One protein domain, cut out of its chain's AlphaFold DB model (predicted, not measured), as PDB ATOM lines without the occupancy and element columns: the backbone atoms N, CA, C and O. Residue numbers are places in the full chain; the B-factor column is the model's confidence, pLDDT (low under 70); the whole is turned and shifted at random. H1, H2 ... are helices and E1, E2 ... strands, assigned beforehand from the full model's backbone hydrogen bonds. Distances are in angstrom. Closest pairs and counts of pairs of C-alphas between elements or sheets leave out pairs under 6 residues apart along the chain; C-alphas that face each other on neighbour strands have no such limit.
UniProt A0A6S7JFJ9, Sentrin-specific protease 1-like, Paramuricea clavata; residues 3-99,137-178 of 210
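This is residues 3 to 99 and 137 to 178 of the 210 residues of the protein "Sentrin-specific protease 1-like" of Paramuricea clavata (UniProt A0A6S7JFJ9). A small twisted sheet of four strands, E1 to E4, has one helix over each face: H2 runs close along E2, and H1 covers the other face more loosely. A third helix, H3, leads away from the E4 edge, and its residues 169 to 178 stick out; the unnamed stretch 137 to 162 passes that same edge. The printed part has 139 residues, with named elements in the order E1, E2, E3, H1, E4, H2, H3, and the mixed sheet has the order E1, E2, E3, E4. The class is mixed, helices and strands, though under half of the residues are in named elements. The whole is compact, with a radius of gyration of the C-alphas of 16.2 A and spans of 46 by 45 by 28 A.

In the sheet, E1, residues 3 to 6, E2, residues 10 to 17, and E3, residues 22 to 26, form a meander, each strand the antiparallel neighbour of the one before. E1 and E2 are a hairpin, with N 4 and O 12 within hydrogen-bond range at 2.8 A. E2 and E3 are also a hairpin, with N 15 and O 24 at 2.8 A. The pairing is staggered: E2 pairs with E1 over residues 10 to 13 and with E3 over residues 13 to 17. E4, residues 61 to 63, is parallel to E3 at 14 degrees, with N 23 and O 61 at 2.9 A. H2, residues 77 to 89, is on the sheet at a height of 8.9 A and runs along the strands, at 4 degrees to E2 on the local plane; the closest C-alphas of H2 and E2, those of Cys 77 and Trp 11, are 5.3 A apart. H1, residues 34 to 49, is on the opposite face at a height of 11.1 A, over E2 and E3, and only just slantwise to the strands, at 32 degrees to E2 on the local plane. This makes three layers, helices on both faces of a sheet. E3, H1 and E4 form a strand-helix-strand unit, two parallel neighbour strands with a helix between, and its crossover is right-handed. H3, residues 163 to 178, is not on the sheet; its closest C-alpha to E4, that of Ala 164, is 7.6 A from that of Leu 61. Each O i to N i+4 pair of H1 and H2 is within hydrogen-bond range, and 11 of 12 in H3.

E1 begins at C-alpha 3, (-6.751, 15.198, 2.974), and spans 9.5 A. E2 spans 23.4 A, E3 12.9 A and E4 6.4 A. H1 spans 22.4 A and H2 18.8 A. H3 spans 23.6 A and ends at C-alpha 178, (-12.109, 36.204, -22.448).

The C-alphas of Gly 52 and Asn 99, the two farthest apart, are 47.6 A from each other. Residues 100 to 136 are not printed, and C-alphas 99 and 137 are 18.9 A apart across the cut. The links from H1 to E4 and from E4 to H2 are long. The mean pLDDT of the printed part is 70.8; residues 54 to 59, 91 to 92, 94 and 137 to 178 are under 70.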
ATOM      1  N   PRO A   3      -7.721  15.047   1.896       96.88
ATOM      2  CA  PRO A   3      -6.751  15.198   2.974       96.88
ATOM      3  C   PRO A   3      -6.074  13.850   3.234       96.88
ATOM      4  O   PRO A   3      -6.743  12.816   3.268       96.88
ATOM      5  N   ILE A   4      -4.757  13.863   3.410       96.31
ATOM      6  CA  ILE A   4      -3.942  12.667   3.613       96.31
ATOM      7  C   ILE A   4      -3.328  12.746   5.007       96.31
ATOM      8  O   ILE A   4      -2.633  13.707   5.334       96.31
ATOM      9  N   ASN A   5      -3.598  11.732   5.825       95.12
ATOM     10  CA  ASN A   5      -2.943  11.558   7.114       95.12
ATOM     11  C   ASN A   5      -1.689  10.693   6.914       95.12
ATOM     12  O   ASN A   5      -1.788   9.483   6.713       95.12
ATOM     13  N   VAL A   6      -0.522  11.329   6.940       93.06
ATOM     14  CA  VAL A   6       0.779  10.692   6.733       93.06
ATOM     15  C   VAL A   6       1.300  10.197   8.082       93.06
ATOM     16  O   VAL A   6       1.519  10.981   9.007       93.06
ATOM     17  N   ALA A   7       1.483   8.877   8.194       92.00
ATOM     18  CA  ALA A   7       2.029   8.196   9.375       92.00
ATOM     19  C   ALA A   7       1.345   8.551  10.718       92.00
ATOM     20  O   ALA A   7       1.963   8.465  11.777       92.00
ATOM     21  N   ASN A   8       0.065   8.938  10.686       92.75
ATOM     22  CA  ASN A   8      -0.718   9.349  11.854       92.75
ATOM     23  C   ASN A   8      -0.160  10.563  12.629       92.75
ATOM     24  O   ASN A   8      -0.496  10.759  13.796       92.75
ATOM     25  N   CYS A   9       0.702  11.371  12.007       94.56
ATOM     26  CA  CYS A   9       1.359  12.503  12.666       94.56
ATOM     27  C   CYS A   9       1.443  13.769  11.805       94.56
ATOM     28  O   CYS A   9       1.717  14.846  12.331       94.56
ATOM     29  N   HIS A  10       1.190  13.665  10.500       96.25
ATOM     30  CA  HIS A  10       1.304  14.773   9.561       96.25
ATOM     31  C   HIS A  10       0.101  14.830   8.622       96.25
ATOM     32  O   HIS A  10      -0.463  13.803   8.254       96.25
ATOM     33  N   TRP A  11      -0.284  16.038   8.222       97.62
ATOM     34  CA  TRP A  11      -1.371  16.264   7.274       97.62
ATOM     35  C   TRP A  11      -0.830  16.883   5.993       97.62
ATOM     36  O   TRP A  11      -0.200  17.941   6.022       97.62
ATOM     37  N   SER A  12      -1.136  16.238   4.874       96.88
ATOM     38  CA  SER A  12      -0.955  16.778   3.531       96.88
ATOM     39  C   SER A  12      -2.291  16.774   2.780       96.88
ATOM     40  O   SER A  12      -3.326  16.322   3.285       96.88
ATOM     41  N   LEU A  13      -2.309  17.338   1.576       97.31
ATOM     42  CA  LEU A  13      -3.529  17.507   0.798       97.31
ATOM     43  C   LEU A  13      -3.300  17.154  -0.659       97.31
ATOM     44  O   LEU A  13      -2.402  17.692  -1.296       97.31
ATOM     45  N   VAL A  14      -4.213  16.374  -1.230       95.94
ATOM     46  CA  VAL A  14      -4.321  16.241  -2.678       95.94
ATOM     47  C   VAL A  14      -5.558  16.953  -3.207       95.94
ATOM     48  O   VAL A  14      -6.695  16.701  -2.794       95.94
ATOM     49  N   VAL A  15      -5.350  17.838  -4.178       93.31
ATOM     50  CA  VAL A  15      -6.420  18.502  -4.922       93.31
ATOM     51  C   VAL A  15      -6.433  17.977  -6.345       93.31
ATOM     52  O   VAL A  15      -5.446  18.048  -7.066       93.31
ATOM     53  N   VAL A  16      -7.581  17.447  -6.748       89.81
ATOM     54  CA  VAL A  16      -7.800  16.864  -8.070       89.81
ATOM     55  C   VAL A  16      -8.689  17.822  -8.851       89.81
ATOM     56  O   VAL A  16      -9.737  18.226  -8.348       89.81
ATOM     57  N   TYR A  17      -8.285  18.152 -10.075       85.94
ATOM     58  CA  TYR A  17      -9.020  18.973 -11.035       85.94
ATOM     59  C   TYR A  17      -9.411  18.098 -12.240       85.94
ATOM     60  O   TYR A  17      -8.690  18.074 -13.241       85.94
ATOM     61  N   PRO A  18     -10.542  17.365 -12.181       82.69
ATOM     62  CA  PRO A  18     -10.858  16.324 -13.161       82.69
ATOM     63  C   PRO A  18     -11.084  16.850 -14.579       82.69
ATOM     64  O   PRO A  18     -10.705  16.194 -15.535       82.69
ATOM     65  N   LYS A  19     -11.654  18.055 -14.735       81.12
ATOM     66  CA  LYS A  19     -11.876  18.673 -16.060       81.12
ATOM     67  C   LYS A  19     -10.577  18.942 -16.822       81.12
ATOM     68  O   LYS A  19     -10.591  19.054 -18.041       81.12
ATOM     69  N   SER A  20      -9.479  19.085 -16.091       79.50
ATOM     70  CA  SER A  20      -8.175  19.454 -16.630       79.50
ATOM     71  C   SER A  20      -7.131  18.358 -16.416       79.50
ATOM     72  O   SER A  20      -5.961  18.602 -16.693       79.50
ATOM     73  N   ASN A  21      -7.540  17.182 -15.920       78.56
ATOM     74  CA  ASN A  21      -6.676  16.046 -15.598       78.56
ATOM     75  C   ASN A  21      -5.441  16.447 -14.772       78.56
ATOM     76  O   ASN A  21      -4.320  16.071 -15.096       78.56
ATOM     77  N   ILE A  22      -5.613  17.263 -13.729       83.38
ATOM     78  CA  ILE A  22      -4.501  17.668 -12.856       83.38
ATOM     79  C   ILE A  22      -4.711  17.119 -11.455       83.38
ATOM     80  O   ILE A  22      -5.816  17.172 -10.915       83.38
ATOM     81  N   LEU A  23      -3.621  16.666 -10.853       88.44
ATOM     82  CA  LEU A  23      -3.526  16.324  -9.446       88.44
ATOM     83  C   LEU A  23      -2.426  17.187  -8.821       88.44
ATOM     84  O   LEU A  23      -1.289  17.158  -9.273       88.44
ATOM     85  N   CYS A  24      -2.758  17.960  -7.793       89.75
ATOM     86  CA  CYS A  24      -1.809  18.763  -7.028       89.75
ATOM     87  C   CYS A  24      -1.648  18.174  -5.625       89.75
ATOM     88  O   CYS A  24      -2.619  18.133  -4.872       89.75
ATOM     89  N   TYR A  25      -0.438  17.746  -5.276       93.38
ATOM     90  CA  TYR A  25      -0.049  17.297  -3.944       93.38
ATOM     91  C   TYR A  25       0.583  18.465  -3.176       93.38
ATOM     92  O   TYR A  25       1.602  19.015  -3.589       93.38
ATOM     93  N   TYR A  26      -0.033  18.860  -2.070       93.69
ATOM     94  CA  TYR A  26       0.415  19.937  -1.196       93.69
ATOM     95  C   TYR A  26       0.879  19.359   0.135       93.69
ATOM     96  O   TYR A  26       0.105  18.712   0.838       93.69
ATOM     97  N   ASP A  27       2.113  19.665   0.513       95.19
ATOM     98  CA  ASP A  27       2.706  19.251   1.780       95.19
ATOM     99  C   ASP A  27       3.517  20.409   2.355       95.19
ATOM    100  O   ASP A  27       4.398  20.951   1.688       95.19
ATOM    101  N   SER A  28       3.209  20.805   3.586       95.06
ATOM    102  CA  SER A  28       3.851  21.937   4.251       95.06
ATOM    103  C   SER A  28       5.326  21.703   4.590       95.06
ATOM    104  O   SER A  28       6.052  22.673   4.795       95.06
ATOM    105  N   TYR A  29       5.805  20.456   4.594       94.44
ATOM    106  CA  TYR A  29       7.236  20.142   4.661       94.44
ATOM    107  C   TYR A  29       7.900  20.025   3.287       94.44
ATOM    108  O   TYR A  29       9.116  19.844   3.220       94.44
ATOM    109  N   HIS A  30       7.126  20.168   2.205       91.00
ATOM    110  CA  HIS A  30       7.550  19.955   0.816       91.00
ATOM    111  C   HIS A  30       8.038  18.527   0.536       91.00
ATOM    112  O   HIS A  30       8.823  18.304  -0.385       91.00
ATOM    113  N   ASN A  31       7.559  17.561   1.319       90.25
ATOM    114  CA  ASN A  31       7.739  16.144   1.031       90.25
ATOM    115  C   ASN A  31       6.736  15.685  -0.035       90.25
ATOM    116  O   ASN A  31       5.795  16.401  -0.377       90.25
ATOM    117  N   ILE A  32       6.945  14.486  -0.574       87.25
ATOM    118  CA  ILE A  32       6.046  13.863  -1.547       87.25
ATOM    119  C   ILE A  32       5.773  12.436  -1.088       87.25
ATOM    120  O   ILE A  32       6.699  11.636  -0.969       87.25
ATOM    121  N   ASP A  33       4.501  12.111  -0.876       89.25
ATOM    122  CA  ASP A  33       4.061  10.741  -0.623       89.25
ATOM    123  C   ASP A  33       3.601  10.094  -1.936       89.25
ATOM    124  O   ASP A  33       2.457  10.234  -2.379       89.25
ATOM    125  N   ILE A  34       4.527   9.387  -2.585       86.12
ATOM    126  CA  ILE A  34       4.280   8.696  -3.857       86.12
ATOM    127  C   ILE A  34       3.225   7.592  -3.689       86.12
ATOM    128  O   ILE A  34       2.425   7.367  -4.595       86.12
ATOM    129  N   SER A  35       3.185   6.928  -2.532       86.44
ATOM    130  CA  SER A  35       2.227   5.853  -2.263       86.44
ATOM    131  C   SER A  35       0.799   6.394  -2.201       86.44
ATOM    132  O   SER A  35      -0.109   5.846  -2.835       86.44
ATOM    133  N   ALA A  36       0.605   7.525  -1.517       86.88
ATOM    134  CA  ALA A  36      -0.682   8.210  -1.463       86.88
ATOM    135  C   ALA A  36      -1.126   8.698  -2.852       86.88
ATOM    136  O   ALA A  36      -2.289   8.521  -3.228       86.88
ATOM    137  N   ILE A  37      -0.201   9.264  -3.639       86.75
ATOM    138  CA  ILE A  37      -0.475   9.695  -5.017       86.75
ATOM    139  C   ILE A  37      -0.909   8.504  -5.875       86.75
ATOM    140  O   ILE A  37      -1.971   8.568  -6.489       86.75
ATOM    141  N   ASN A  38      -0.143   7.410  -5.887       85.00
ATOM    142  CA  ASN A  38      -0.452   6.213  -6.676       85.00
ATOM    143  C   ASN A  38      -1.795   5.593  -6.275       85.00
ATOM    144  O   ASN A  38      -2.587   5.227  -7.141       85.00
ATOM    145  N   SER A  39      -2.079   5.532  -4.973       87.62
ATOM    146  CA  SER A  39      -3.353   5.024  -4.456       87.62
ATOM    147  C   SER A  39      -4.536   5.866  -4.939       87.62
ATOM    148  O   SER A  39      -5.546   5.327  -5.391       87.62
ATOM    149  N   LEU A  40      -4.409   7.197  -4.903       89.19
ATOM    150  CA  LEU A  40      -5.465   8.093  -5.370       89.19
ATOM    151  C   LEU A  40      -5.637   8.038  -6.891       89.19
ATOM    152  O   LEU A  40      -6.755   8.065  -7.397       89.19
ATOM    153  N   VAL A  41      -4.527   7.947  -7.615       84.69
ATOM    154  CA  VAL A  41      -4.486   7.762  -9.064       84.69
ATOM    155  C   VAL A  41      -5.212   6.466  -9.453       84.69
ATOM    156  O   VAL A  41      -6.106   6.508 -10.296       84.69
ATOM    157  N   GLY A  42      -4.940   5.350  -8.766       84.25
ATOM    158  CA  GLY A  42      -5.670   4.089  -8.937       84.25
ATOM    159  C   GLY A  42      -7.167   4.223  -8.644       84.25
ATOM    160  O   GLY A  42      -7.994   3.832  -9.466       84.25
ATOM    161  N   PHE A  43      -7.530   4.861  -7.526       88.50
ATOM    162  CA  PHE A  43      -8.929   5.136  -7.183       88.50
ATOM    163  C   PHE A  43      -9.659   5.933  -8.276       88.50
ATOM    164  O   PHE A  43     -10.797   5.610  -8.627       88.50
ATOM    165  N   ILE A  44      -9.017   6.971  -8.823       85.00
ATOM    166  CA  ILE A  44      -9.582   7.791  -9.897       85.00
ATOM    167  C   ILE A  44      -9.822   6.933 -11.141       85.00
ATOM    168  O   ILE A  44     -10.926   6.977 -11.684       85.00
ATOM    169  N   THR A  45      -8.848   6.126 -11.561       82.94
ATOM    170  CA  THR A  45      -8.971   5.240 -12.732       82.94
ATOM    171  C   THR A  45     -10.137   4.290 -12.598       82.94
ATOM    172  O   THR A  45     -11.045   4.319 -13.425       82.94
ATOM    173  N   THR A  46     -10.178   3.529 -11.505       85.38
ATOM    174  CA  THR A  46     -11.267   2.587 -11.242       85.38
ATOM    175  C   THR A  46     -12.618   3.306 -11.201       85.38
ATOM    176  O   THR A  46     -13.606   2.817 -11.746       85.38
ATOM    177  N   SER A  47     -12.672   4.517 -10.634       86.25
ATOM    178  CA  SER A  47     -13.895   5.329 -10.606       86.25
ATOM    179  C   SER A  47     -14.383   5.752 -11.997       86.25
ATOM    180  O   SER A  47     -15.592   5.889 -12.202       86.25
ATOM    181  N   TYR A  48     -13.477   5.987 -12.948       83.75
ATOM    182  CA  TYR A  48     -13.827   6.289 -14.338       83.75
ATOM    183  C   TYR A  48     -14.234   5.030 -15.113       83.75
ATOM    184  O   TYR A  48     -15.264   5.054 -15.793       83.75
ATOM    185  N   GLU A  49     -13.496   3.932 -14.949       84.81
ATOM    186  CA  GLU A  49     -13.765   2.642 -15.597       84.81
ATOM    187  C   GLU A  49     -15.157   2.107 -15.248       84.81
ATOM    188  O   GLU A  49     -15.931   1.777 -16.146       84.81
ATOM    189  N   ILE A  50     -15.534   2.128 -13.961       87.12
ATOM    190  CA  ILE A  50     -16.871   1.713 -13.492       87.12
ATOM    191  C   ILE A  50     -17.989   2.542 -14.147       87.12
ATOM    192  O   ILE A  50     -19.102   2.060 -14.337       87.12
ATOM    193  N   ARG A  51     -17.706   3.792 -14.530       85.19
ATOM    194  CA  ARG A  51     -18.658   4.688 -15.209       85.19
ATOM    195  C   ARG A  51     -18.639   4.540 -16.734       85.19
ATOM    196  O   ARG A  51     -19.174   5.407 -17.425       85.19
ATOM    197  N   GLY A  52     -17.991   3.500 -17.260       81.00
ATOM    198  CA  GLY A  52     -17.854   3.256 -18.696       81.00
ATOM    199  C   GLY A  52     -16.996   4.299 -19.414       81.00
ATOM    200  O   GLY A  52     -17.089   4.446 -20.630       81.00
ATOM    201  N   ARG A  53     -16.180   5.064 -18.677       75.75
ATOM    202  CA  ARG A  53     -15.254   6.045 -19.247       75.75
ATOM    203  C   ARG A  53     -13.851   5.464 -19.182       75.75
ATOM    204  O   ARG A  53     -13.272   5.377 -18.105       75.75
ATOM    205  N   ALA A  54     -13.290   5.105 -20.330       63.81
ATOM    206  CA  ALA A  54     -11.868   4.802 -20.414       63.81
ATOM    207  C   ALA A  54     -11.089   6.107 -20.198       63.81
ATOM    208  O   ALA A  54     -10.995   6.942 -21.098       63.81
ATOM    209  N   VAL A  55     -10.592   6.324 -18.983       64.31
ATOM    210  CA  VAL A  55      -9.655   7.411 -18.700       64.31
ATOM    211  C   VAL A  55      -8.299   6.791 -18.488       64.31
ATOM    212  O   VAL A  55      -8.013   6.219 -17.442       64.31
ATOM    213  N   GLY A  56      -7.465   6.928 -19.506       60.78
ATOM    214  CA  GLY A  56      -6.058   6.664 -19.357       60.78
ATOM    215  C   GLY A  56      -5.387   7.793 -18.569       60.78
ATOM    216  O   GLY A  56      -5.489   8.984 -18.902       60.78
ATOM    217  N   LEU A  57      -4.738   7.418 -17.467       62.72
ATOM    218  CA  LEU A  57      -3.993   8.327 -16.597       62.72
ATOM    219  C   LEU A  57      -2.739   8.898 -17.249       62.72
ATOM    220  O   LEU A  57      -2.175   9.849 -16.717       62.72
ATOM    221  N   GLU A  58      -2.320   8.372 -18.403       63.84
ATOM    222  CA  GLU A  58      -1.216   8.931 -19.181       63.84
ATOM    223  C   GLU A  58      -1.411  10.423 -19.462       63.84
ATOM    224  O   GLU A  58      -0.445  11.158 -19.612       63.84
ATOM    225  N   ASN A  59      -2.656  10.901 -19.466       68.81
ATOM    226  CA  ASN A  59      -2.980  12.300 -19.721       68.81
ATOM    227  C   ASN A  59      -3.082  13.166 -18.454       68.81
ATOM    228  O   ASN A  59      -3.480  14.330 -18.560       68.81
ATOM    229  N   TRP A  60      -2.776  12.626 -17.269       75.69
ATOM    230  CA  TRP A  60      -2.866  13.359 -16.009       75.69
ATOM    231  C   TRP A  60      -1.543  14.018 -15.623       75.69
ATOM    232  O   TRP A  60      -0.489  13.389 -15.585       75.69
ATOM    233  N   LEU A  61      -1.610  15.305 -15.287       79.94
ATOM    234  CA  LEU A  61      -0.477  16.079 -14.801       79.94
ATOM    235  C   LEU A  61      -0.452  16.070 -13.271       79.94
ATOM    236  O   LEU A  61      -1.345  16.625 -12.628       79.94
ATOM    237  N   ILE A  62       0.602  15.492 -12.700       82.31
ATOM    238  CA  ILE A  62       0.838  15.480 -11.255       82.31
ATOM    239  C   ILE A  62       1.801  16.616 -10.895       82.31
ATOM    240  O   ILE A  62       2.894  16.722 -11.449       82.31
ATOM    241  N   LEU A  63       1.386  17.478  -9.970       84.19
ATOM    242  CA  LEU A  63       2.125  18.646  -9.503       84.19
ATOM    243  C   LEU A  63       2.364  18.541  -7.999       84.19
ATOM    244  O   LEU A  63       1.455  18.174  -7.262       84.19
ATOM    245  N   ALA A  64       3.547  18.943  -7.542       85.69
ATOM    246  CA  ALA A  64       3.853  19.119  -6.124       85.69
ATOM    247  C   ALA A  64       4.404  20.539  -5.904       85.69
ATOM    248  O   ALA A  64       5.612  20.759  -6.033       85.69
ATOM    249  N   PRO A  65       3.537  21.546  -5.683       81.06
ATOM    250  CA  PRO A  65       3.973  22.933  -5.581       81.06
ATOM    251  C   PRO A  65       4.888  23.151  -4.370       81.06
ATOM    252  O   PRO A  65       4.501  22.887  -3.237       81.06
ATOM    253  N   ASN A  66       6.077  23.709  -4.602       78.50
ATOM    254  CA  ASN A  66       7.027  24.107  -3.554       78.50
ATOM    255  C   ASN A  66       6.924  25.597  -3.174       78.50
ATOM    256  O   ASN A  66       7.576  26.046  -2.238       78.50
ATOM    257  N   GLN A  67       6.096  26.369  -3.883       79.06
ATOM    258  CA  GLN A  67       5.866  27.800  -3.633       79.06
ATOM    259  C   GLN A  67       4.810  28.066  -2.554       79.06
ATOM    260  O   GLN A  67       4.319  29.183  -2.412       79.06
ATOM    261  N   ILE A  68       4.428  27.034  -1.811       85.00
ATOM    262  CA  ILE A  68       3.586  27.178  -0.629       85.00
ATOM    263  C   ILE A  68       4.462  27.465   0.594       85.00
ATOM    264  O   ILE A  68       5.600  26.984   0.645       85.00
ATOM    265  N   PRO A  69       3.952  28.204   1.594       90.38
ATOM    266  CA  PRO A  69       4.673  28.428   2.841       90.38
ATOM    267  C   PRO A  69       5.158  27.110   3.453       90.38
ATOM    268  O   PRO A  69       4.401  26.141   3.530       90.38
ATOM    269  N   LYS A  70       6.425  27.076   3.883       93.00
ATOM    270  CA  LYS A  70       7.020  25.912   4.548       93.00
ATOM    271  C   LYS A  70       6.722  25.956   6.044       93.00
ATOM    272  O   LYS A  70       6.857  27.002   6.678       93.00
ATOM    273  N   GLN A  71       6.335  24.822   6.607       94.75
ATOM    274  CA  GLN A  71       6.143  24.660   8.041       94.75
ATOM    275  C   GLN A  71       7.481  24.431   8.750       94.75
ATOM    276  O   GLN A  71       8.354  23.713   8.258       94.75
ATOM    277  N   HIS A  72       7.614  25.031   9.935       93.88
ATOM    278  CA  HIS A  72       8.796  24.913  10.798       93.88
ATOM    279  C   HIS A  72       8.493  24.333  12.192       93.88
ATOM    280  O   HIS A  72       9.421  24.060  12.946       93.88
ATOM    281  N   ASP A  73       7.218  24.117  12.528       94.50
ATOM    282  CA  ASP A  73       6.766  23.447  13.756       94.50
ATOM    283  C   ASP A  73       6.239  22.029  13.457       94.50
ATOM    284  O   ASP A  73       6.216  21.623  12.298       94.50
ATOM    285  N   SER A  74       5.791  21.279  14.470       91.88
ATOM    286  CA  SER A  74       5.211  19.927  14.326       91.88
ATOM    287  C   SER A  74       3.682  19.859  14.438       91.88
ATOM    288  O   SER A  74       3.111  18.777  14.353       91.88
ATOM    289  N   CYS A  75       2.990  20.985  14.637       95.00
ATOM    290  CA  CYS A  75       1.571  20.997  15.022       95.00
ATOM    291  C   CYS A  75       0.670  21.829  14.097       95.00
ATOM    292  O   CYS A  75      -0.549  21.881  14.295       95.00
ATOM    293  N   SER A  76       1.239  22.503  13.099       96.94
ATOM    294  CA  SER A  76       0.518  23.380  12.177       96.94
ATOM    295  C   SER A  76       0.162  22.734  10.841       96.94
ATOM    296  O   SER A  76      -0.616  23.333  10.108       96.94
ATOM    297  N   CYS A  77       0.609  21.516  10.531       96.81
ATOM    298  CA  CYS A  77       0.343  20.832   9.252       96.81
ATOM    299  C   CYS A  77      -1.148  20.803   8.867       96.81
ATOM    300  O   CYS A  77      -1.497  21.008   7.703       96.81
ATOM    301  N   GLY A  78      -2.047  20.663   9.849       96.88
ATOM    302  CA  GLY A  78      -3.494  20.779   9.638       96.88
ATOM    303  C   GLY A  78      -3.937  22.181   9.194       96.88
ATOM    304  O   GLY A  78      -4.757  22.309   8.290       96.88
ATOM    305  N   VAL A  79      -3.351  23.243   9.758       96.88
ATOM    306  CA  VAL A  79      -3.618  24.640   9.367       96.88
ATOM    307  C   VAL A  79      -3.165  24.890   7.930       96.88
ATOM    308  O   VAL A  79      -3.946  25.392   7.124       96.88
ATOM    309  N   TYR A  80      -1.942  24.479   7.581       97.00
ATOM    310  CA  TYR A  80      -1.434  24.579   6.207       97.00
ATOM    311  C   TYR A  80      -2.310  23.784   5.231       97.00
ATOM    312  O   TYR A  80      -2.646  24.281   4.160       97.00
ATOM    313  N   THR A  81      -2.748  22.582   5.613       97.19
ATOM    314  CA  THR A  81      -3.681  21.763   4.825       97.19
ATOM    315  C   THR A  81      -5.002  22.491   4.565       97.19
ATOM    316  O   THR A  81      -5.435  22.582   3.413       97.19
ATOM    317  N   CYS A  82      -5.619  23.077   5.597       96.25
ATOM    318  CA  CYS A  82      -6.840  23.871   5.450       96.25
ATOM    319  C   CYS A  82      -6.642  25.081   4.530       96.25
ATOM    320  O   CYS A  82      -7.485  25.343   3.672       96.25
ATOM    321  N   MET A  83      -5.528  25.801   4.669       94.25
ATOM    322  CA  MET A  83      -5.258  26.961   3.826       94.25
ATOM    323  C   MET A  83      -4.963  26.561   2.384       94.25
ATOM    324  O   MET A  83      -5.524  27.154   1.470       94.25
ATOM    325  N   ASN A  84      -4.175  25.514   2.147       93.44
ATOM    326  CA  ASN A  84      -3.935  25.003   0.796       93.44
ATOM    327  C   ASN A  84      -5.246  24.587   0.114       93.44
ATOM    328  O   ASN A  84      -5.434  24.875  -1.071       93.44
ATOM    329  N   ALA A  85      -6.190  23.993   0.853       94.25
ATOM    330  CA  ALA A  85      -7.536  23.732   0.348       94.25
ATOM    331  C   ALA A  85      -8.284  25.037   0.024       94.25
ATOM    332  O   ALA A  85      -8.811  25.177  -1.078       94.25
ATOM    333  N   PHE A  86      -8.279  26.010   0.940       90.81
ATOM    334  CA  PHE A  86      -8.935  27.306   0.756       90.81
ATOM    335  C   PHE A  86      -8.425  28.062  -0.483       90.81
ATOM    336  O   PHE A  86      -9.230  28.519  -1.290       90.81
ATOM    337  N   TYR A  87      -7.110  28.143  -0.691       85.56
ATOM    338  CA  TYR A  87      -6.525  28.813  -1.861       85.56
ATOM    339  C   TYR A  87      -6.705  28.025  -3.159       85.56
ATOM    340  O   TYR A  87      -6.775  28.621  -4.231       85.56
ATOM    341  N   SER A  88      -6.848  26.699  -3.085       85.06
ATOM    342  CA  SER A  88      -7.117  25.874  -4.272       85.06
ATOM    343  C   SER A  88      -8.489  26.149  -4.896       85.06
ATOM    344  O   SER A  88      -8.673  25.921  -6.089       85.06
ATOM    345  N   ILE A  89      -9.453  26.638  -4.109       85.31
ATOM    346  CA  ILE A  89     -10.764  27.088  -4.613       85.31
ATOM    347  C   ILE A  89     -10.867  28.612  -4.742       85.31
ATOM    348  O   ILE A  89     -11.739  29.087  -5.462       85.31
ATOM    349  N   ASN A  90      -9.966  29.371  -4.108       77.88
ATOM    350  CA  ASN A  90      -9.907  30.834  -4.167       77.88
ATOM    351  C   ASN A  90      -8.533  31.314  -4.684       77.88
ATOM    352  O   ASN A  90      -7.766  31.919  -3.933       77.88
ATOM    353  N   PRO A  91      -8.189  31.074  -5.963       67.94
ATOM    354  CA  PRO A  91      -6.846  31.342  -6.495       67.94
ATOM    355  C   PRO A  91      -6.492  32.835  -6.595       67.94
ATOM    356  O   PRO A  91      -5.344  33.173  -6.866       67.94
ATOM    357  N   HIS A  92      -7.467  33.729  -6.411       68.00
ATOM    358  CA  HIS A  92      -7.276  35.181  -6.449       68.00
ATOM    359  C   HIS A  92      -6.941  35.789  -5.080       68.00
ATOM    360  O   HIS A  92      -6.622  36.972  -4.999       68.00
ATOM    361  N   GLU A  93      -7.002  34.995  -4.011       70.06
ATOM    362  CA  GLU A  93      -6.676  35.456  -2.666       70.06
ATOM    363  C   GLU A  93      -5.158  35.529  -2.456       70.06
ATOM    364  O   GLU A  93      -4.387  34.721  -2.981       70.06
ATOM    365  N   ARG A  94      -4.713  36.491  -1.640       68.56
ATOM    366  CA  ARG A  94      -3.292  36.648  -1.289       68.56
ATOM    367  C   ARG A  94      -2.783  35.382  -0.605       68.56
ATOM    368  O   ARG A  94      -3.291  35.056   0.459       68.56
ATOM    369  N   ILE A  95      -1.731  34.756  -1.136       73.25
ATOM    370  CA  ILE A  95      -1.057  33.608  -0.503       73.25
ATOM    371  C   ILE A  95      -0.594  33.994   0.914       73.25
ATOM    372  O   ILE A  95       0.065  35.018   1.110       73.25
ATOM    373  N   TYR A  96      -0.970  33.172   1.892       84.25
ATOM    374  CA  TYR A  96      -0.555  33.285   3.290       84.25
ATOM    375  C   TYR A  96       0.950  33.046   3.469       84.25
ATOM    376  O   TYR A  96       1.633  32.572   2.568       84.25
ATOM    377  N   SER A  97       1.481  33.362   4.643       88.88
ATOM    378  CA  SER A  97       2.860  33.084   5.040       88.88
ATOM    379  C   SER A  97       2.908  32.297   6.348       88.88
ATOM    380  O   SER A  97       1.914  32.183   7.065       88.88
ATOM    381  N   THR A  98       4.087  31.778   6.698       89.19
ATOM    382  CA  THR A  98       4.303  31.097   7.985       89.19
ATOM    383  C   THR A  98       4.049  32.021   9.185       89.19
ATOM    384  O   THR A  98       3.608  31.554  10.229       89.19
ATOM    385  N   ASN A  99       4.220  33.337   9.027       89.88
ATOM    386  CA  ASN A  99       3.931  34.311  10.086       89.88
ATOM    387  C   ASN A  99       2.426  34.499  10.336       89.88
ATOM    388  O   ASN A  99       2.038  35.036  11.370       89.88
ATOM    389  N   LEU A 137       1.531  40.261  -7.722       29.39
ATOM    390  CA  LEU A 137       2.210  39.037  -8.134       29.39
ATOM    391  C   LEU A 137       2.885  39.294  -9.485       29.39
ATOM    392  O   LEU A 137       2.229  39.356 -10.521       29.39
ATOM    393  N   SER A 138       4.205  39.481  -9.460       25.80
ATOM    394  CA  SER A 138       5.039  39.484 -10.659       25.80
ATOM    395  C   SER A 138       5.055  38.082 -11.272       25.80
ATOM    396  O   SER A 138       5.388  37.108 -10.588       25.80
ATOM    397  N   ASN A 139       4.710  38.012 -12.555       30.02
ATOM    398  CA  ASN A 139       4.843  36.842 -13.417       30.02
ATOM    399  C   ASN A 139       6.254  36.230 -13.322       30.02
ATOM    400  O   ASN A 139       7.212  36.958 -13.099       30.02
ATOM    401  N   GLU A 140       6.350  34.913 -13.547       37.19
ATOM    402  CA  GLU A 140       7.574  34.080 -13.582       37.19
ATOM    403  C   GLU A 140       8.019  33.431 -12.263       37.19
ATOM    404  O   GLU A 140       9.082  33.768 -11.752       37.19
ATOM    405  N   LYS A 141       7.301  32.430 -11.720       36.62
ATOM    406  CA  LYS A 141       7.900  31.546 -10.692       36.62
ATOM    407  C   LYS A 141       7.569  30.064 -10.903       36.62
ATOM    408  O   LYS A 141       6.430  29.667 -11.126       36.62
ATOM    409  N   ILE A 142       8.632  29.268 -10.848       32.50
ATOM    410  CA  ILE A 142       8.871  27.903 -11.346       32.50
ATOM    411  C   ILE A 142       7.938  26.834 -10.738       32.50
ATOM    412  O   ILE A 142       7.948  26.607  -9.531       32.50
ATOM    413  N   ILE A 143       7.183  26.121 -11.579       37.81
ATOM    414  CA  ILE A 143       6.461  24.891 -11.209       37.81
ATOM    415  C   ILE A 143       7.468  23.736 -11.212       37.81
ATOM    416  O   ILE A 143       7.997  23.403 -12.272       37.81
ATOM    417  N   THR A 144       7.711  23.090 -10.068       34.34
ATOM    418  CA  THR A 144       8.422  21.804 -10.060       34.34
ATOM    419  C   THR A 144       7.495  20.743 -10.642       34.34
ATOM    420  O   THR A 144       6.549  20.291  -9.995       34.34
ATOM    421  N   VAL A 145       7.733  20.381 -11.898       41.44
ATOM    422  CA  VAL A 145       7.153  19.177 -12.489       41.44
ATOM    423  C   VAL A 145       7.973  18.002 -11.966       41.44
ATOM    424  O   VAL A 145       9.195  18.006 -12.107       41.44
ATOM    425  N   LEU A 146       7.321  17.044 -11.302       38.47
ATOM    426  CA  LEU A 146       8.002  15.861 -10.772       38.47
ATOM    427  C   LEU A 146       8.694  15.129 -11.928       38.47
ATOM    428  O   LEU A 146       8.000  14.846 -12.897       38.47
ATOM    429  N   PRO A 147      10.003  14.827 -11.866       33.72
ATOM    430  CA  PRO A 147      10.652  13.954 -12.839       33.72
ATOM    431  C   PRO A 147      10.019  12.557 -12.826       33.72
ATOM    432  O   PRO A 147       9.445  12.144 -11.821       33.72
ATOM    433  N   GLU A 148      10.142  11.848 -13.950       35.22
ATOM    434  CA  GLU A 148       9.612  10.501 -14.204       35.22
ATOM    435  C   GLU A 148       9.617   9.585 -12.963       35.22
ATOM    436  O   GLU A 148      10.669   9.146 -12.492       35.22
ATOM    437  N   LEU A 149       8.423   9.257 -12.454       35.25
ATOM    438  CA  LEU A 149       8.240   8.206 -11.454       35.25
ATOM    439  C   LEU A 149       8.531   6.857 -12.129       35.25
ATOM    440  O   LEU A 149       7.728   6.372 -12.928       35.25
ATOM    441  N   LYS A 150       9.692   6.260 -11.841       30.73
ATOM    442  CA  LYS A 150      10.021   4.902 -12.295       30.73
ATOM    443  C   LYS A 150       9.364   3.854 -11.390       30.73
ATOM    444  O   LYS A 150       9.343   3.986 -10.172       30.73
ATOM    445  N   HIS A 151       8.809   2.847 -12.060       35.34
ATOM    446  CA  HIS A 151       7.914   1.790 -11.580       35.34
ATOM    447  C   HIS A 151       8.461   0.905 -10.452       35.34
ATOM    448  O   HIS A 151       9.639   0.558 -10.454       35.34
ATOM    449  N   SER A 152       7.544   0.404  -9.615       27.33
ATOM    450  CA  SER A 152       7.632  -0.941  -9.036       27.33
ATOM    451  C   SER A 152       6.398  -1.746  -9.466       27.33
ATOM    452  O   SER A 152       5.285  -1.440  -9.052       27.33
ATOM    453  N   ASP A 153       6.654  -2.726 -10.326       30.33
ATOM    454  CA  ASP A 153       5.860  -3.893 -10.727       30.33
ATOM    455  C   ASP A 153       4.333  -3.787 -10.987       30.33
ATOM    456  O   ASP A 153       3.501  -3.623 -10.099       30.33
ATOM    457  N   ASN A 154       3.988  -4.048 -12.256       29.39
ATOM    458  CA  ASN A 154       2.726  -4.593 -12.777       29.39
ATOM    459  C   ASN A 154       1.397  -3.834 -12.603       29.39
ATOM    460  O   ASN A 154       0.331  -4.441 -12.508       29.39
ATOM    461  N   SER A 155       1.393  -2.508 -12.752       26.89
ATOM    462  CA  SER A 155       0.187  -1.764 -13.173       26.89
ATOM    463  C   SER A 155       0.584  -0.534 -13.984       26.89
ATOM    464  O   SER A 155       1.072   0.438 -13.428       26.89
ATOM    465  N   LYS A 156       0.431  -0.565 -15.312       27.44
ATOM    466  CA  LYS A 156       0.890   0.488 -16.236       27.44
ATOM    467  C   LYS A 156       0.344   1.885 -15.867       27.44
ATOM    468  O   LYS A 156      -0.755   2.245 -16.267       27.44
ATOM    469  N   VAL A 157       1.140   2.690 -15.163       29.08
ATOM    470  CA  VAL A 157       0.960   4.147 -15.030       29.08
ATOM    471  C   VAL A 157       2.032   4.825 -15.876       29.08
ATOM    472  O   VAL A 157       3.224   4.643 -15.624       29.08
ATOM    473  N   PHE A 158       1.608   5.557 -16.905       30.20
ATOM    474  CA  PHE A 158       2.477   6.358 -17.764       30.20
ATOM    475  C   PHE A 158       2.515   7.791 -17.231       30.20
ATOM    476  O   PHE A 158       1.475   8.403 -17.008       30.20
ATOM    477  N   VAL A 159       3.715   8.332 -17.043       32.50
ATOM    478  CA  VAL A 159       3.939   9.720 -16.626       32.50
ATOM    479  C   VAL A 159       4.314  10.524 -17.870       32.50
ATOM    480  O   VAL A 159       5.430  10.395 -18.367       32.50
ATOM    481  N   LEU A 160       3.394  11.334 -18.408       32.47
ATOM    482  CA  LEU A 160       3.692  12.253 -19.513       32.47
ATOM    483  C   LEU A 160       3.999  13.655 -18.982       32.47
ATOM    484  O   LEU A 160       3.114  14.465 -18.704       32.47
ATOM    485  N   ILE A 161       5.288  13.967 -18.922       37.44
ATOM    486  CA  ILE A 161       5.804  15.318 -18.716       37.44
ATOM    487  C   ILE A 161       6.232  15.839 -20.086       37.44
ATOM    488  O   ILE A 161       7.236  15.380 -20.610       37.44
ATOM    489  N   ALA A 162       5.435  16.730 -20.691       28.91
ATOM    490  CA  ALA A 162       5.880  17.808 -21.603       28.91
ATOM    491  C   ALA A 162       4.733  18.360 -22.470       28.91
ATOM    492  O   ALA A 162       4.574  19.574 -22.562       28.91
ATOM    493  N   LYS A 163       3.878  17.518 -23.071       30.12
ATOM    494  CA  LYS A 163       2.881  17.993 -24.064       30.12
ATOM    495  C   LYS A 163       1.717  18.808 -23.478       30.12
ATOM    496  O   LYS A 163       1.117  19.621 -24.178       30.12
ATOM    497  N   ALA A 164       1.402  18.648 -22.191       36.16
ATOM    498  CA  ALA A 164       0.326  19.402 -21.538       36.16
ATOM    499  C   ALA A 164       0.688  20.876 -21.252       36.16
ATOM    500  O   ALA A 164      -0.209  21.703 -21.087       36.16
ATOM    501  N   ALA A 165       1.980  21.229 -21.214       34.78
ATOM    502  CA  ALA A 165       2.433  22.596 -20.936       34.78
ATOM    503  C   ALA A 165       2.141  23.564 -22.100       34.78
ATOM    504  O   ALA A 165       1.728  24.701 -21.862       34.78
ATOM    505  N   GLU A 166       2.254  23.107 -23.352       33.94
ATOM    506  CA  GLU A 166       1.913  23.906 -24.542       33.94
ATOM    507  C   GLU A 166       0.407  24.173 -24.640       33.94
ATOM    508  O   GLU A 166      -0.008  25.312 -24.854       33.94
ATOM    509  N   LYS A 167      -0.423  23.158 -24.363       36.00
ATOM    510  CA  LYS A 167      -1.890  23.297 -24.319       36.00
ATOM    511  C   LYS A 167      -2.369  24.195 -23.164       36.00
ATOM    512  O   LYS A 167      -3.455  24.765 -23.222       36.00
ATOM    513  N   ARG A 168      -1.558  24.337 -22.108       41.66
ATOM    514  CA  ARG A 168      -1.823  25.222 -20.960       41.66
ATOM    515  C   ARG A 168      -1.495  26.684 -21.247       41.66
ATOM    516  O   ARG A 168      -2.257  27.539 -20.810       41.66
ATOM    517  N   ARG A 169      -0.409  26.982 -21.975       37.91
ATOM    518  CA  ARG A 169      -0.118  28.365 -22.410       37.91
ATOM    519  C   ARG A 169      -1.260  28.923 -23.253       37.91
ATOM    520  O   ARG A 169      -1.635  30.072 -23.056       37.91
ATOM    521  N   SER A 170      -1.842  28.112 -24.134       35.72
ATOM    522  CA  SER A 170      -2.990  28.530 -24.939       35.72
ATOM    523  C   SER A 170      -4.276  28.666 -24.120       35.72
ATOM    524  O   SER A 170      -4.987  29.644 -24.312       35.72
ATOM    525  N   PHE A 171      -4.557  27.768 -23.167       35.00
ATOM    526  CA  PHE A 171      -5.769  27.856 -22.337       35.00
ATOM    527  C   PHE A 171      -5.776  29.072 -21.397       35.00
ATOM    528  O   PHE A 171      -6.757  29.805 -21.373       35.00
ATOM    529  N   TRP A 172      -4.687  29.327 -20.656       39.47
ATOM    530  CA  TRP A 172      -4.621  30.491 -19.760       39.47
ATOM    531  C   TRP A 172      -4.625  31.811 -20.529       39.47
ATOM    532  O   TRP A 172      -5.252  32.758 -20.071       39.47
ATOM    533  N   LYS A 173      -3.998  31.858 -21.713       40.19
ATOM    534  CA  LYS A 173      -4.081  33.015 -22.610       40.19
ATOM    535  C   LYS A 173      -5.521  33.244 -23.081       40.19
ATOM    536  O   LYS A 173      -6.034  34.338 -22.930       40.19
ATOM    537  N   MET A 174      -6.217  32.191 -23.512       35.56
ATOM    538  CA  MET A 174      -7.603  32.275 -23.983       35.56
ATOM    539  C   MET A 174      -8.609  32.648 -22.875       35.56
ATOM    540  O   MET A 174      -9.594  33.332 -23.144       35.56
ATOM    541  N   GLU A 175      -8.387  32.209 -21.634       43.69
ATOM    542  CA  GLU A 175      -9.261  32.543 -20.500       43.69
ATOM    543  C   GLU A 175      -9.008  33.968 -19.975       43.69
ATOM    544  O   GLU A 175      -9.946  34.643 -19.546       43.69
ATOM    545  N   GLN A 176      -7.759  34.441 -20.061       42.38
ATOM    546  CA  GLN A 176      -7.391  35.834 -19.807       42.38
ATOM    547  C   GLN A 176      -8.009  36.750 -20.874       42.38
ATOM    548  O   GLN A 176      -8.741  37.669 -20.519       42.38
ATOM    549  N   ASP A 177      -7.858  36.406 -22.158       40.00
ATOM    550  CA  ASP A 177      -8.432  37.149 -23.287       40.00
ATOM    551  C   ASP A 177      -9.971  37.241 -23.181       40.00
ATOM    552  O   ASP A 177     -10.558  38.279 -23.473       40.00
ATOM    553  N   LYS A 178     -10.653  36.186 -22.703       43.22
ATOM    554  CA  LYS A 178     -12.109  36.204 -22.448       43.22
ATOM    555  C   LYS A 178     -12.519  37.083 -21.268       43.22
ATOM    556  O   LYS A 178     -13.602  37.669 -21.307       43.22
TER     557      LYS A 178